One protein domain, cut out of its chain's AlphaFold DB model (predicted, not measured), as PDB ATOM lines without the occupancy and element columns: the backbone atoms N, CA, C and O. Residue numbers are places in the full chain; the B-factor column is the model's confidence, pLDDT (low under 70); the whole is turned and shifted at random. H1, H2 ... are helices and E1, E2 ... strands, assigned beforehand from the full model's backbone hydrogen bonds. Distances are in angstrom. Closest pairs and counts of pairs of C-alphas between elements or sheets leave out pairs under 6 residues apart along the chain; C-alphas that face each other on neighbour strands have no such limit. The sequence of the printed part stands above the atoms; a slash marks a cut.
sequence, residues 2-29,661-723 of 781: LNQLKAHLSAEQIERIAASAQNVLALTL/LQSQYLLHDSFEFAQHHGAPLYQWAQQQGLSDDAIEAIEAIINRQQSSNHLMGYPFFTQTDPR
ATOM      1  N   LEU A   2     192.252 174.222 142.146       81.50
ATOM      2  CA  LEU A   2     192.574 172.795 142.450       81.50
ATOM      3  C   LEU A   2     192.088 171.763 141.410       81.50
ATOM      4  O   LEU A   2     192.755 170.764 141.162       81.50
ATOM      5  N   ASN A   3     190.933 171.986 140.777       83.69
ATOM      6  CA  ASN A   3     190.443 171.092 139.721       83.69
ATOM      7  C   ASN A   3     191.262 171.160 138.421       83.69
ATOM      8  O   ASN A   3     191.328 170.154 137.726       83.69
ATOM      9  N   GLN A   4     191.872 172.303 138.095       82.62
ATOM     10  CA  GLN A   4     192.773 172.435 136.942       82.62
ATOM     11  C   GLN A   4     194.110 171.749 137.233       82.62
ATOM     12  O   GLN A   4     194.621 171.024 136.387       82.62
ATOM     13  N   LEU A   5     194.611 171.865 138.469       82.62
ATOM     14  CA  LEU A   5     195.845 171.200 138.895       82.62
ATOM     15  C   LEU A   5     195.760 169.665 138.811       82.62
ATOM     16  O   LEU A   5     196.766 169.015 138.550       82.62
ATOM     17  N   LYS A   6     194.565 169.066 138.947       86.81
ATOM     18  CA  LYS A   6     194.355 167.610 138.776       86.81
ATOM     19  C   LYS A   6     194.730 167.081 137.385       86.81
ATOM     20  O   LYS A   6     194.844 165.870 137.228       86.81
ATOM     21  N   ALA A   7     194.871 167.950 136.381       85.31
ATOM     22  CA  ALA A   7     195.351 167.557 135.056       85.31
ATOM     23  C   ALA A   7     196.872 167.319 135.020       85.31
ATOM     24  O   ALA A   7     197.345 166.601 134.143       85.31
ATOM     25  N   HIS A   8     197.611 167.885 135.979       83.56
ATOM     26  CA  HIS A   8     199.075 167.875 136.024       83.56
ATOM     27  C   HIS A   8     199.631 167.144 137.255       83.56
ATOM     28  O   HIS A   8     200.767 166.684 137.234       83.56
ATOM     29  N   LEU A   9     198.829 167.005 138.317       83.44
ATOM     30  CA  LEU A   9     199.243 166.460 139.609       83.44
ATOM     31  C   LEU A   9     198.418 165.235 140.019       83.44
ATOM     32  O   LEU A   9     197.219 165.131 139.746       83.44
ATOM     33  N   SER A  10     199.059 164.318 140.741       86.69
ATOM     34  CA  SER A  10     198.413 163.160 141.365       86.69
ATOM     35  C   SER A  10     197.458 163.568 142.494       86.69
ATOM     36  O   SER A  10     197.547 164.658 143.060       86.69
ATOM     37  N   ALA A  11     196.551 162.663 142.872       87.50
ATOM     38  CA  ALA A  11     195.606 162.908 143.963       87.50
ATOM     39  C   ALA A  11     196.304 163.227 145.301       87.50
ATOM     40  O   ALA A  11     195.860 164.123 146.009       87.50
ATOM     41  N   GLU A  12     197.412 162.548 145.607       86.31
ATOM     42  CA  GLU A  12     198.199 162.784 146.825       86.31
ATOM     43  C   GLU A  12     198.842 164.180 146.826       86.31
ATOM     44  O   GLU A  12     198.797 164.892 147.827       86.31
ATOM     45  N   GLN A  13     199.382 164.617 145.685       83.12
ATOM     46  CA  GLN A  13     199.953 165.959 145.536       83.12
ATOM     47  C   GLN A  13     198.881 167.047 145.675       83.12
ATOM     48  O   GLN A  13     199.107 168.049 146.350       83.12
ATOM     49  N   ILE A  14     197.695 166.829 145.100       86.25
ATOM     50  CA  ILE A  14     196.555 167.742 145.244       86.25
ATOM     51  C   ILE A  14     196.077 167.823 146.694       86.25
ATOM     52  O   ILE A  14     195.759 168.916 147.154       86.25
ATOM     53  N   GLU A  15     196.031 166.704 147.422       87.25
ATOM     54  CA  GLU A  15     195.688 166.712 148.848       87.25
ATOM     55  C   GLU A  15     196.719 167.485 149.680       87.25
ATOM     56  O   GLU A  15     196.323 168.268 150.541       87.25
ATOM     57  N   ARG A  16     198.020 167.336 149.391       83.38
ATOM     58  CA  ARG A  16     199.076 168.108 150.070       83.38
ATOM     59  C   ARG A  16     198.961 169.607 149.795       83.38
ATOM     60  O   ARG A  16     198.978 170.383 150.739       83.38
ATOM     61  N   ILE A  17     198.756 170.011 148.541       83.00
ATOM     62  CA  ILE A  17     198.533 171.426 148.192       83.00
ATOM     63  C   ILE A  17     197.263 171.948 148.861       83.00
ATOM     64  O   ILE A  17     197.261 173.027 149.433       83.00
ATOM     65  N   ALA A  18     196.171 171.184 148.847       86.81
ATOM     66  CA  ALA A  18     194.940 171.602 149.512       86.81
ATOM     67  C   ALA A  18     195.124 171.788 151.030       86.81
ATOM     68  O   ALA A  18     194.450 172.628 151.622       86.81
ATOM     69  N   ALA A  19     196.037 171.036 151.653       89.00
ATOM     70  CA  ALA A  19     196.365 171.158 153.069       89.00
ATOM     71  C   ALA A  19     197.188 172.412 153.411       89.00
ATOM     72  O   ALA A  19     197.223 172.789 154.581       89.00
ATOM     73  N   SER A  20     197.809 173.074 152.428       89.19
ATOM     74  CA  SER A  20     198.526 174.341 152.626       89.19
ATOM     75  C   SER A  20     197.629 175.577 152.492       89.19
ATOM     76  O   SER A  20     198.123 176.700 152.544       89.19
ATOM     77  N   ALA A  21     196.315 175.401 152.321       89.38
ATOM     78  CA  ALA A  21     195.387 176.510 152.143       89.38
ATOM     79  C   ALA A  21     195.388 177.478 153.343       89.38
ATOM     80  O   ALA A  21     195.143 177.073 154.482       89.38
ATOM     81  N   GLN A  22     195.570 178.767 153.066       89.44
ATOM     82  CA  GLN A  22     195.519 179.857 154.034       89.44
ATOM     83  C   GLN A  22     194.531 180.936 153.577       89.44
ATOM     84  O   GLN A  22     194.335 181.162 152.383       89.44
ATOM     85  N   ASN A  23     193.881 181.598 154.536       90.62
ATOM     86  CA  ASN A  23     193.055 182.765 154.242       90.62
ATOM     87  C   ASN A  23     193.943 183.969 153.917       90.62
ATOM     88  O   ASN A  23     194.905 184.239 154.631       90.62
ATOM     89  N   VAL A  24     193.577 184.701 152.872       92.69
ATOM     90  CA  VAL A  24     194.256 185.919 152.434       92.69
ATOM     91  C   VAL A  24     193.223 187.004 152.143       92.69
ATOM     92  O   VAL A  24     192.116 186.701 151.683       92.69
ATOM     93  N   LEU A  25     193.557 188.264 152.421       94.88
ATOM     94  CA  LEU A  25     192.778 189.403 151.941       94.88
ATOM     95  C   LEU A  25     193.362 189.864 150.611       94.88
ATOM     96  O   LEU A  25     194.287 190.672 150.581       94.88
ATOM     97  N   ALA A  26     192.812 189.334 149.523       93.94
ATOM     98  CA  ALA A  26     193.163 189.744 148.171       93.94
ATOM     99  C   ALA A  26     192.662 191.168 147.910       93.94
ATOM    100  O   ALA A  26     191.494 191.473 148.186       93.94
ATOM    101  N   LEU A  27     193.540 192.010 147.373       93.81
ATOM    102  CA  LEU A  27     193.288 193.420 147.108       93.81
ATOM    103  C   LEU A  27     193.070 193.644 145.613       93.81
ATOM    104  O   LEU A  27     193.815 193.150 144.773       93.81
ATOM    105  N   THR A  28     192.043 194.417 145.285       91.56
ATOM    106  CA  THR A  28     191.770 194.879 143.924       91.56
ATOM    107  C   THR A  28     191.847 196.394 143.907       91.56
ATOM    108  O   THR A  28     191.184 197.058 144.710       91.56
ATOM    109  N   LEU A  29     192.674 196.904 143.002       90.75
ATOM    110  CA  LEU A  29     192.953 198.319 142.832       90.75
ATOM    111  C   LEU A  29     192.142 198.855 141.653       90.75
ATOM    112  O   LEU A  29     191.926 198.156 140.662       90.75
ATOM    113  N   LEU A 661     188.034 188.110 150.775       92.88
ATOM    114  CA  LEU A 661     188.647 186.996 151.496       92.88
ATOM    115  C   LEU A 661     188.739 185.791 150.557       92.88
ATOM    116  O   LEU A 661     187.713 185.302 150.077       92.88
ATOM    117  N   GLN A 662     189.954 185.316 150.306       90.88
ATOM    118  CA  GLN A 662     190.227 184.197 149.406       90.88
ATOM    119  C   GLN A 662     191.059 183.120 150.107       90.88
ATOM    120  O   GLN A 662     191.613 183.341 151.183       90.88
ATOM    121  N   SER A 663     191.130 181.934 149.499       87.75
ATOM    122  CA  SER A 663     192.065 180.886 149.913       87.75
ATOM    123  C   SER A 663     193.271 180.892 148.983       87.75
ATOM    124  O   SER A 663     193.127 180.597 147.795       87.75
ATOM    125  N   GLN A 664     194.440 181.189 149.537       88.56
ATOM    126  CA  GLN A 664     195.731 181.047 148.875       88.56
ATOM    127  C   GLN A 664     196.338 179.697 149.245       88.56
ATOM    128  O   GLN A 664     196.086 179.164 150.322       88.56
ATOM    129  N   TYR A 665     197.126 179.132 148.348       87.00
ATOM    130  CA  TYR A 665     197.792 177.849 148.533       87.00
ATOM    131  C   TYR A 665     199.283 178.053 148.323       87.00
ATOM    132  O   TYR A 665     199.672 178.768 147.403       87.00
ATOM    133  N   LEU A 666     200.086 177.396 149.150       85.25
ATOM    134  CA  LEU A 666     201.538 177.507 149.157       85.25
ATOM    135  C   LEU A 666     202.139 176.848 147.918       85.25
ATOM    136  O   LEU A 666     202.268 175.623 147.865       85.25
ATOM    137  N   LEU A 667     202.414 177.653 146.899       76.94
ATOM    138  CA  LEU A 667     202.805 177.171 145.574       76.94
ATOM    139  C   LEU A 667     203.943 177.978 144.928       76.94
ATOM    140  O   LEU A 667     204.345 177.644 143.819       76.94
ATOM    141  N   HIS A 668     204.474 178.983 145.625       80.06
ATOM    142  CA  HIS A 668     205.684 179.712 145.246       80.06
ATOM    143  C   HIS A 668     206.848 179.309 146.145       80.06
ATOM    144  O   HIS A 668     206.635 178.923 147.302       80.06
ATOM    145  N   ASP A 669     208.067 179.388 145.612       81.56
ATOM    146  CA  ASP A 669     209.254 179.080 146.399       81.56
ATOM    147  C   ASP A 669     209.435 180.128 147.502       81.56
ATOM    148  O   ASP A 669     209.394 181.331 147.266       81.56
ATOM    149  N   SER A 670     209.539 179.648 148.733       88.75
ATOM    150  CA  SER A 670     209.542 180.451 149.957       88.75
ATOM    151  C   SER A 670     210.004 179.579 151.121       88.75
ATOM    152  O   SER A 670     210.041 178.342 151.012       88.75
ATOM    153  N   PHE A 671     210.317 180.190 152.263       88.25
ATOM    154  CA  PHE A 671     210.569 179.430 153.491       88.25
ATOM    155  C   PHE A 671     209.431 178.478 153.846       88.25
ATOM    156  O   PHE A 671     209.676 177.304 154.140       88.25
ATOM    157  N   GLU A 672     208.190 178.959 153.793       89.44
ATOM    158  CA  GLU A 672     207.007 178.166 154.102       89.44
ATOM    159  C   GLU A 672     206.937 176.953 153.178       89.44
ATOM    160  O   GLU A 672     206.675 175.839 153.643       89.44
ATOM    161  N   PHE A 673     207.223 177.140 151.881       88.69
ATOM    162  CA  PHE A 673     207.197 176.062 150.897       88.69
ATOM    163  C   PHE A 673     208.198 174.971 151.258       88.69
ATOM    164  O   PHE A 673     207.822 173.802 151.390       88.69
ATOM    165  N   ALA A 674     209.457 175.349 151.486       87.75
ATOM    166  CA  ALA A 674     210.505 174.405 151.845       87.75
ATOM    167  C   ALA A 674     210.184 173.665 153.155       87.75
ATOM    168  O   ALA A 674     210.379 172.449 153.233       87.75
ATOM    169  N   GLN A 675     209.628 174.354 154.159       86.94
ATOM    170  CA  GLN A 675     209.200 173.734 155.416       86.94
ATOM    171  C   GLN A 675     208.030 172.752 155.223       86.94
ATOM    172  O   GLN A 675     208.046 171.653 155.785       86.94
ATOM    173  N   HIS A 676     207.023 173.110 154.422       86.31
ATOM    174  CA  HIS A 676     205.823 172.293 154.210       86.31
ATOM    175  C   HIS A 676     206.077 171.081 153.296       86.31
ATOM    176  O   HIS A 676     205.569 169.975 153.526       86.31
ATOM    177  N   HIS A 677     206.867 171.275 152.240       82.88
ATOM    178  CA  HIS A 677     207.119 170.270 151.208       82.88
ATOM    179  C   HIS A 677     208.407 169.467 151.441       82.88
ATOM    180  O   HIS A 677     208.518 168.351 150.921       82.88
ATOM    181  N   GLY A 678     209.318 169.971 152.280       86.38
ATOM    182  CA  GLY A 678     210.587 169.340 152.659       86.38
ATOM    183  C   GLY A 678     211.758 169.633 151.714       86.38
ATOM    184  O   GLY A 678     212.845 169.096 151.924       86.38
ATOM    185  N   ALA A 679     211.540 170.435 150.670       85.50
ATOM    186  CA  ALA A 679     212.542 170.888 149.708       85.50
ATOM    187  C   ALA A 679     212.039 172.160 148.988       85.50
ATOM    188  O   ALA A 679     210.818 172.328 148.906       85.50
ATOM    189  N   PRO A 680     212.931 173.008 148.438       85.25
ATOM    190  CA  PRO A 680     212.552 174.126 147.566       85.25
ATOM    191  C   PRO A 680     211.750 173.663 146.346       85.25
ATOM    192  O   PRO A 680     211.887 172.506 145.925       85.25
ATOM    193  N   LEU A 681     210.947 174.555 145.761       81.31
ATOM    194  CA  LEU A 681     209.967 174.242 144.710       81.31
ATOM    195  C   LEU A 681     210.546 173.392 143.576       81.31
ATOM    196  O   LEU A 681     210.024 172.312 143.290       81.31
ATOM    197  N   TYR A 682     211.657 173.829 142.981       80.81
ATOM    198  CA  TYR A 682     212.277 173.129 141.854       80.81
ATOM    199  C   TYR A 682     212.752 171.718 142.238       80.81
ATOM    200  O   TYR A 682     212.493 170.736 141.538       80.81
ATOM    201  N   GLN A 683     213.387 171.581 143.405       85.75
ATOM    202  CA  GLN A 683     213.854 170.286 143.897       85.75
ATOM    203  C   GLN A 683     212.681 169.359 144.251       85.75
ATOM    204  O   GLN A 683     212.722 168.163 143.950       85.75
ATOM    205  N   TRP A 684     211.630 169.891 144.878       86.06
ATOM    206  CA  TRP A 684     210.409 169.146 145.162       86.06
ATOM    207  C   TRP A 684     209.751 168.668 143.863       86.06
ATOM    208  O   TRP A 684     209.442 167.482 143.748       86.06
ATOM    209  N   ALA A 685     209.613 169.539 142.860       82.50
ATOM    210  CA  ALA A 685     209.013 169.210 141.570       82.50
ATOM    211  C   ALA A 685     209.763 168.070 140.859       82.50
ATOM    212  O   ALA A 685     209.141 167.106 140.400       82.50
ATOM    213  N   GLN A 686     211.099 168.102 140.875       84.62
ATOM    214  CA  GLN A 686     211.934 167.011 140.366       84.62
ATOM    215  C   GLN A 686     211.727 165.695 141.131       84.62
ATOM    216  O   GLN A 686     211.584 164.636 140.517       84.62
ATOM    217  N   GLN A 687     211.672 165.731 142.470       85.94
ATOM    218  CA  GLN A 687     211.412 164.538 143.296       85.94
ATOM    219  C   GLN A 687     210.025 163.940 143.041       85.94
ATOM    220  O   GLN A 687     209.834 162.729 143.155       85.94
ATOM    221  N   GLN A 688     209.062 164.795 142.702       81.94
ATOM    222  CA  GLN A 688     207.710 164.414 142.319       81.94
ATOM    223  C   GLN A 688     207.610 163.884 140.878       81.94
ATOM    224  O   GLN A 688     206.555 163.372 140.500       81.94
ATOM    225  N   GLY A 689     208.686 163.971 140.089       84.12
ATOM    226  CA  GLY A 689     208.716 163.536 138.693       84.12
ATOM    227  C   GLY A 689     207.893 164.421 137.756       84.12
ATOM    228  O   GLY A 689     207.384 163.914 136.754       84.12
ATOM    229  N   LEU A 690     207.722 165.706 138.087       82.81
ATOM    230  CA  LEU A 690     207.053 166.673 137.215       82.81
ATOM    231  C   LEU A 690     207.974 167.045 136.046       82.81
ATOM    232  O   LEU A 690     209.178 167.211 136.232       82.81
ATOM    233  N   SER A 691     207.411 167.146 134.842       80.81
ATOM    234  CA  SER A 691     208.114 167.697 133.679       80.81
ATOM    235  C   SER A 691     208.144 169.223 133.739       80.81
ATOM    236  O   SER A 691     207.227 169.814 134.305       80.81
ATOM    237  N   ASP A 692     209.112 169.850 133.074       77.69
ATOM    238  CA  ASP A 692     209.211 171.314 132.976       77.69
ATOM    239  C   ASP A 692     207.907 171.933 132.424       77.69
ATOM    240  O   ASP A 692     207.325 172.798 133.070       77.69
ATOM    241  N   ASP A 693     207.317 171.353 131.368       79.50
ATOM    242  CA  ASP A 693     205.997 171.759 130.839       79.50
ATOM    243  C   ASP A 693     204.864 171.716 131.887       79.50
ATOM    244  O   ASP A 693     203.882 172.456 131.810       79.50
ATOM    245  N   ALA A 694     204.944 170.788 132.848       75.56
ATOM    246  CA  ALA A 694     203.938 170.672 133.900       75.56
ATOM    247  C   ALA A 694     204.161 171.729 134.984       75.56
ATOM    248  O   ALA A 694     203.179 172.223 135.532       75.56
ATOM    249  N   ILE A 695     205.419 172.079 135.265       74.62
ATOM    250  CA  ILE A 695     205.796 173.161 136.180       74.62
ATOM    251  C   ILE A 695     205.311 174.498 135.610       74.62
ATOM    252  O   ILE A 695     204.521 175.168 136.271       74.62
ATOM    253  N   GLU A 696     205.630 174.804 134.350       78.25
ATOM    254  CA  GLU A 696     205.165 176.025 133.672       78.25
ATOM    255  C   GLU A 696     203.629 176.115 133.630       78.25
ATOM    256  O   GLU A 696     203.033 177.164 133.886       78.25
ATOM    257  N   ALA A 697     202.940 175.000 133.349       76.44
ATOM    258  CA  ALA A 697     201.479 174.973 133.352       76.44
ATOM    259  C   ALA A 697     200.886 175.224 134.750       76.44
ATOM    260  O   ALA A 697     199.833 175.857 134.866       76.44
ATOM    261  N   ILE A 698     201.538 174.730 135.806       74.19
ATOM    262  CA  ILE A 698     201.139 174.957 137.200       74.19
ATOM    263  C   ILE A 698     201.358 176.428 137.573       74.19
ATOM    264  O   ILE A 698     200.412 177.052 138.057       74.19
ATOM    265  N   GLU A 699     202.526 176.999 137.280       73.56
ATOM    266  CA  GLU A 699     202.847 178.420 137.491       73.56
ATOM    267  C   GLU A 699     201.853 179.332 136.768       73.56
ATOM    268  O   GLU A 699     201.251 180.220 137.371       73.56
ATOM    269  N   ALA A 700     201.544 179.039 135.505       75.75
ATOM    270  CA  ALA A 700     200.570 179.811 134.746       75.75
ATOM    271  C   ALA A 700     199.135 179.697 135.299       75.75
ATOM    272  O   ALA A 700     198.326 180.604 135.081       75.75
ATOM    273  N   ILE A 701     198.772 178.592 135.965       76.00
ATOM    274  CA  ILE A 701     197.490 178.461 136.680       76.00
ATOM    275  C   ILE A 701     197.514 179.302 137.957       76.00
ATOM    276  O   ILE A 701     196.502 179.929 138.267       76.00
ATOM    277  N   ILE A 702     198.632 179.307 138.684       69.94
ATOM    278  CA  ILE A 702     198.811 180.056 139.932       69.94
ATOM    279  C   ILE A 702     198.726 181.556 139.658       69.94
ATOM    280  O   ILE A 702     197.810 182.196 140.176       69.94
ATOM    281  N   ASN A 703     199.552 182.067 138.740       70.00
ATOM    282  CA  ASN A 703     199.607 183.486 138.367       70.00
ATOM    283  C   ASN A 703     198.258 184.011 137.842       70.00
ATOM    284  O   ASN A 703     197.962 185.196 137.928       70.00
ATOM    285  N   ARG A 704     197.397 183.131 137.305       72.75
ATOM    286  CA  ARG A 704     196.042 183.485 136.836       72.75
ATOM    287  C   ARG A 704     194.948 183.398 137.899       72.75
ATOM    288  O   ARG A 704     193.826 183.829 137.633       72.75
ATOM    289  N   GLN A 705     195.176 182.709 139.015       69.56
ATOM    290  CA  GLN A 705     194.112 182.315 139.953       69.56
ATOM    291  C   GLN A 705     194.338 182.804 141.384       69.56
ATOM    292  O   GLN A 705     193.378 182.789 142.155       69.56
ATOM    293  N   GLN A 706     195.559 183.190 141.754       71.69
ATOM    294  CA  GLN A 706     195.870 183.830 143.028       71.69
ATOM    295  C   GLN A 706     196.136 185.320 142.786       71.69
ATOM    296  O   GLN A 706     196.814 185.674 141.829       71.69
ATOM    297  N   SER A 707     195.538 186.184 143.611       67.31
ATOM    298  CA  SER A 707     195.808 187.625 143.566       67.31
ATOM    299  C   SER A 707     197.258 187.872 143.950       67.31
ATOM    300  O   SER A 707     197.718 187.288 144.927       67.31
ATOM    301  N   SER A 708     197.925 188.753 143.216       74.62
ATOM    302  CA  SER A 708     199.275 189.235 143.500       74.62
ATOM    303  C   SER A 708     199.297 190.221 144.674       74.62
ATOM    304  O   SER A 708     200.066 190.072 145.610       74.62
ATOM    305  N   ASN A 709     198.350 191.162 144.711       90.38
ATOM    306  CA  ASN A 709     198.259 192.148 145.793       90.38
ATOM    307  C   ASN A 709     197.425 191.621 146.964       90.38
ATOM    308  O   ASN A 709     196.252 191.256 146.775       90.38
ATOM    309  N   HIS A 710     197.984 191.603 148.177       94.69
ATOM    310  CA  HIS A 710     197.264 191.097 149.346       94.69
ATOM    311  C   HIS A 710     197.791 191.540 150.720       94.69
ATOM    312  O   HIS A 710     198.961 191.860 150.905       94.69
ATOM    313  N   LEU A 711     196.900 191.495 151.721       96.19
ATOM    314  CA  LEU A 711     197.267 191.463 153.142       96.19
ATOM    315  C   LEU A 711     197.260 190.020 153.653       96.19
ATOM    316  O   LEU A 711     196.302 189.274 153.408       96.19
ATOM    317  N   MET A 712     198.268 189.677 154.460       94.88
ATOM    318  CA  MET A 712     198.532 188.311 154.941       94.88
ATOM    319  C   MET A 712     198.777 187.328 153.783       94.88
ATOM    320  O   MET A 712     198.920 187.751 152.646       94.88
ATOM    321  N   GLY A 713     198.812 186.019 154.043       91.81
ATOM    322  CA  GLY A 713     199.018 184.999 153.004       91.81
ATOM    323  C   GLY A 713     200.477 184.562 152.886       91.81
ATOM    324  O   GLY A 713     201.247 184.730 153.831       91.81
ATOM    325  N   TYR A 714     200.824 183.963 151.750       92.31
ATOM    326  CA  TYR A 714     202.185 183.540 151.425       92.31
ATOM    327  C   TYR A 714     202.873 184.587 150.553       92.31
ATOM    328  O   TYR A 714     202.232 185.076 149.623       92.31
ATOM    329  N   PRO A 715     204.146 184.919 150.827       91.94
ATOM    330  CA  PRO A 715     204.888 185.871 150.016       91.94
ATOM    331  C   PRO A 715     205.239 185.300 148.642       91.94
ATOM    332  O   PRO A 715     205.428 184.090 148.476       91.94
ATOM    333  N   PHE A 716     205.357 186.203 147.679       88.38
ATOM    334  CA  PHE A 716     205.971 185.981 146.380       88.38
ATOM    335  C   PHE A 716     207.263 186.801 146.285       88.38
ATOM    336  O   PHE A 716     207.357 187.877 146.873       88.38
ATOM    337  N   PHE A 717     208.240 186.276 145.553       86.75
ATOM    338  CA  PHE A 717     209.532 186.911 145.299       86.75
ATOM    339  C   PHE A 717     209.888 186.706 143.827       86.75
ATOM    340  O   PHE A 717     209.661 185.618 143.287       86.75
ATOM    341  N   THR A 718     210.454 187.728 143.188       80.38
ATOM    342  CA  THR A 718     211.069 187.600 141.857       80.38
ATOM    343  C   THR A 718     212.493 187.057 141.968       80.38
ATOM    344  O   THR A 718     212.973 186.372 141.063       80.38
ATOM    345  N   GLN A 719     213.148 187.311 143.102       83.62
ATOM    346  CA  GLN A 719     214.490 186.853 143.435       83.62
ATOM    347  C   GLN A 719     214.457 185.827 144.582       83.62
ATOM    348  O   GLN A 719     213.577 184.973 144.676       83.62
ATOM    349  N   THR A 720     215.482 185.837 145.438       82.75
ATOM    350  CA  THR A 720     215.599 184.915 146.573       82.75
ATOM    351  C   THR A 720     214.890 185.482 147.796       82.75
ATOM    352  O   THR A 720     215.146 186.623 148.165       82.75
ATOM    353  N   ASP A 721     214.092 184.654 148.479       90.12
ATOM    354  CA  ASP A 721     213.434 185.015 149.744       90.12
ATOM    355  C   ASP A 721     214.450 185.628 150.743       90.12
ATOM    356  O   ASP A 721     215.393 184.949 151.175       90.12
ATOM    357  N   PRO A 722     214.282 186.903 151.137       88.88
ATOM    358  CA  PRO A 722     215.271 187.658 151.906       88.88
ATOM    359  C   PRO A 722     215.500 187.072 153.303       88.88
ATOM    360  O   PRO A 722     216.557 187.259 153.912       88.88
ATOM    361  N   ARG A 723     214.559 186.272 153.819       91.19
ATOM    362  CA  ARG A 723     214.704 185.600 155.117       91.19
ATOM    363  C   ARG A 723     215.841 184.570 155.117       91.19
ATOM    364  O   ARG A 723     216.293 184.164 156.191       91.19
TER     365      ARG A 723
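AT A GLANCE: This is residues 2 to 29 and 661 to 723 of the 781 residues of the protein "Uncharacterized protein DUF1963" of Uruburuella suis (UniProt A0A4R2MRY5). A narrow two-stranded ribbon, E1 and E2, lies at one end of the domain, and five helices are loosely set round the link that leaves E2, whose residues 666 to 668 run through the middle. The last stretch with no named element, residues 706 to 723, folds back from H5 to E1, pairs briefly beside it and ends on the side of H3. The 91 printed residues hold five named helices and two named strands, in the order H1, H2, E1, E2, H3, H4, H5; the sheet, E1 - E2, is antiparallel and the class is mixed, helices and strands. The whole is compact, with a radius of gyration of the C-alphas of 12.9 A, and spans 37 by 30 by 22 A.

HOW THE PARTS SIT: E1, residues 22 to 29, and E2, residues 661 to 664, are antiparallel neighbours, with 119 degrees between their directions. N 22 and O 664 are 2.8 A apart and N 662 and O 24 are 2.9 A apart, both within hydrogen-bond range. Residues 25 to 26 of E1 also pair, antiparallel, with residues 710 to 711. H2, residues 11 to 19, joins E1 by a tight link. H2 and H3, residues 671 to 677, are near each other. H3 and H4, residues 681 to 687, only just touch, with 3 pairs of C-alphas within 8 A, and touch only at the corner by their link; the closest C-alphas are those of His 677 and Trp 684, 7.0 A, and the two helices run the same way at a shallow tilt of 20 degrees. H4 and H5, residues 692 to 705, are close but not clearly touching: the closest C-alphas, of Ala 685 and Ile 695, are 7.4 A apart, and the helices run opposite ways at a steep tilt of 40 degrees. H1, residues 2 to 5, only just touches H2, with 3 pairs of C-alphas within 8 A, the closest being those of Leu 2 and Ile 14, 7.0 A. H1 also only just touches H5, again with 3 pairs, through residues 698 to 701 of H5 alone; the closest C-alphas are those of Leu 5 and Ile 698, 6.7 A. H5 is apart from H2, from H3 and from both strands. Every O i to N i+4 pair is within hydrogen-bond range in H2, H3, H4 and H5; H1 is too short for such a pair.

IN THESE COORDINATES: E1 is 21.7 A long, from C-alpha 22 at (195.519, 179.857, 154.034), and E2 is 9.6 A. H5 is 19.9 A long, ending with C-alpha 705 at (194.112, 182.315, 139.953). H2 measures 12.3 A, H3 10.1 A, H4 9.9 A and H1 5.1 A; H1 begins with C-alpha 2 at (192.574, 172.795, 142.450).

THE WHOLE: The two C-alphas farthest apart are those of Leu 29 and Gln 687, 38.5 A. Residues 30 to 660 are not printed, and C-alphas 29 and 661 are 14.9 A apart across this cut. Of the links printed whole, E2 to H3 is short and the others are tight. The mean pLDDT of the printed part is 84.5; residues 702, 705 and 707 are under 70.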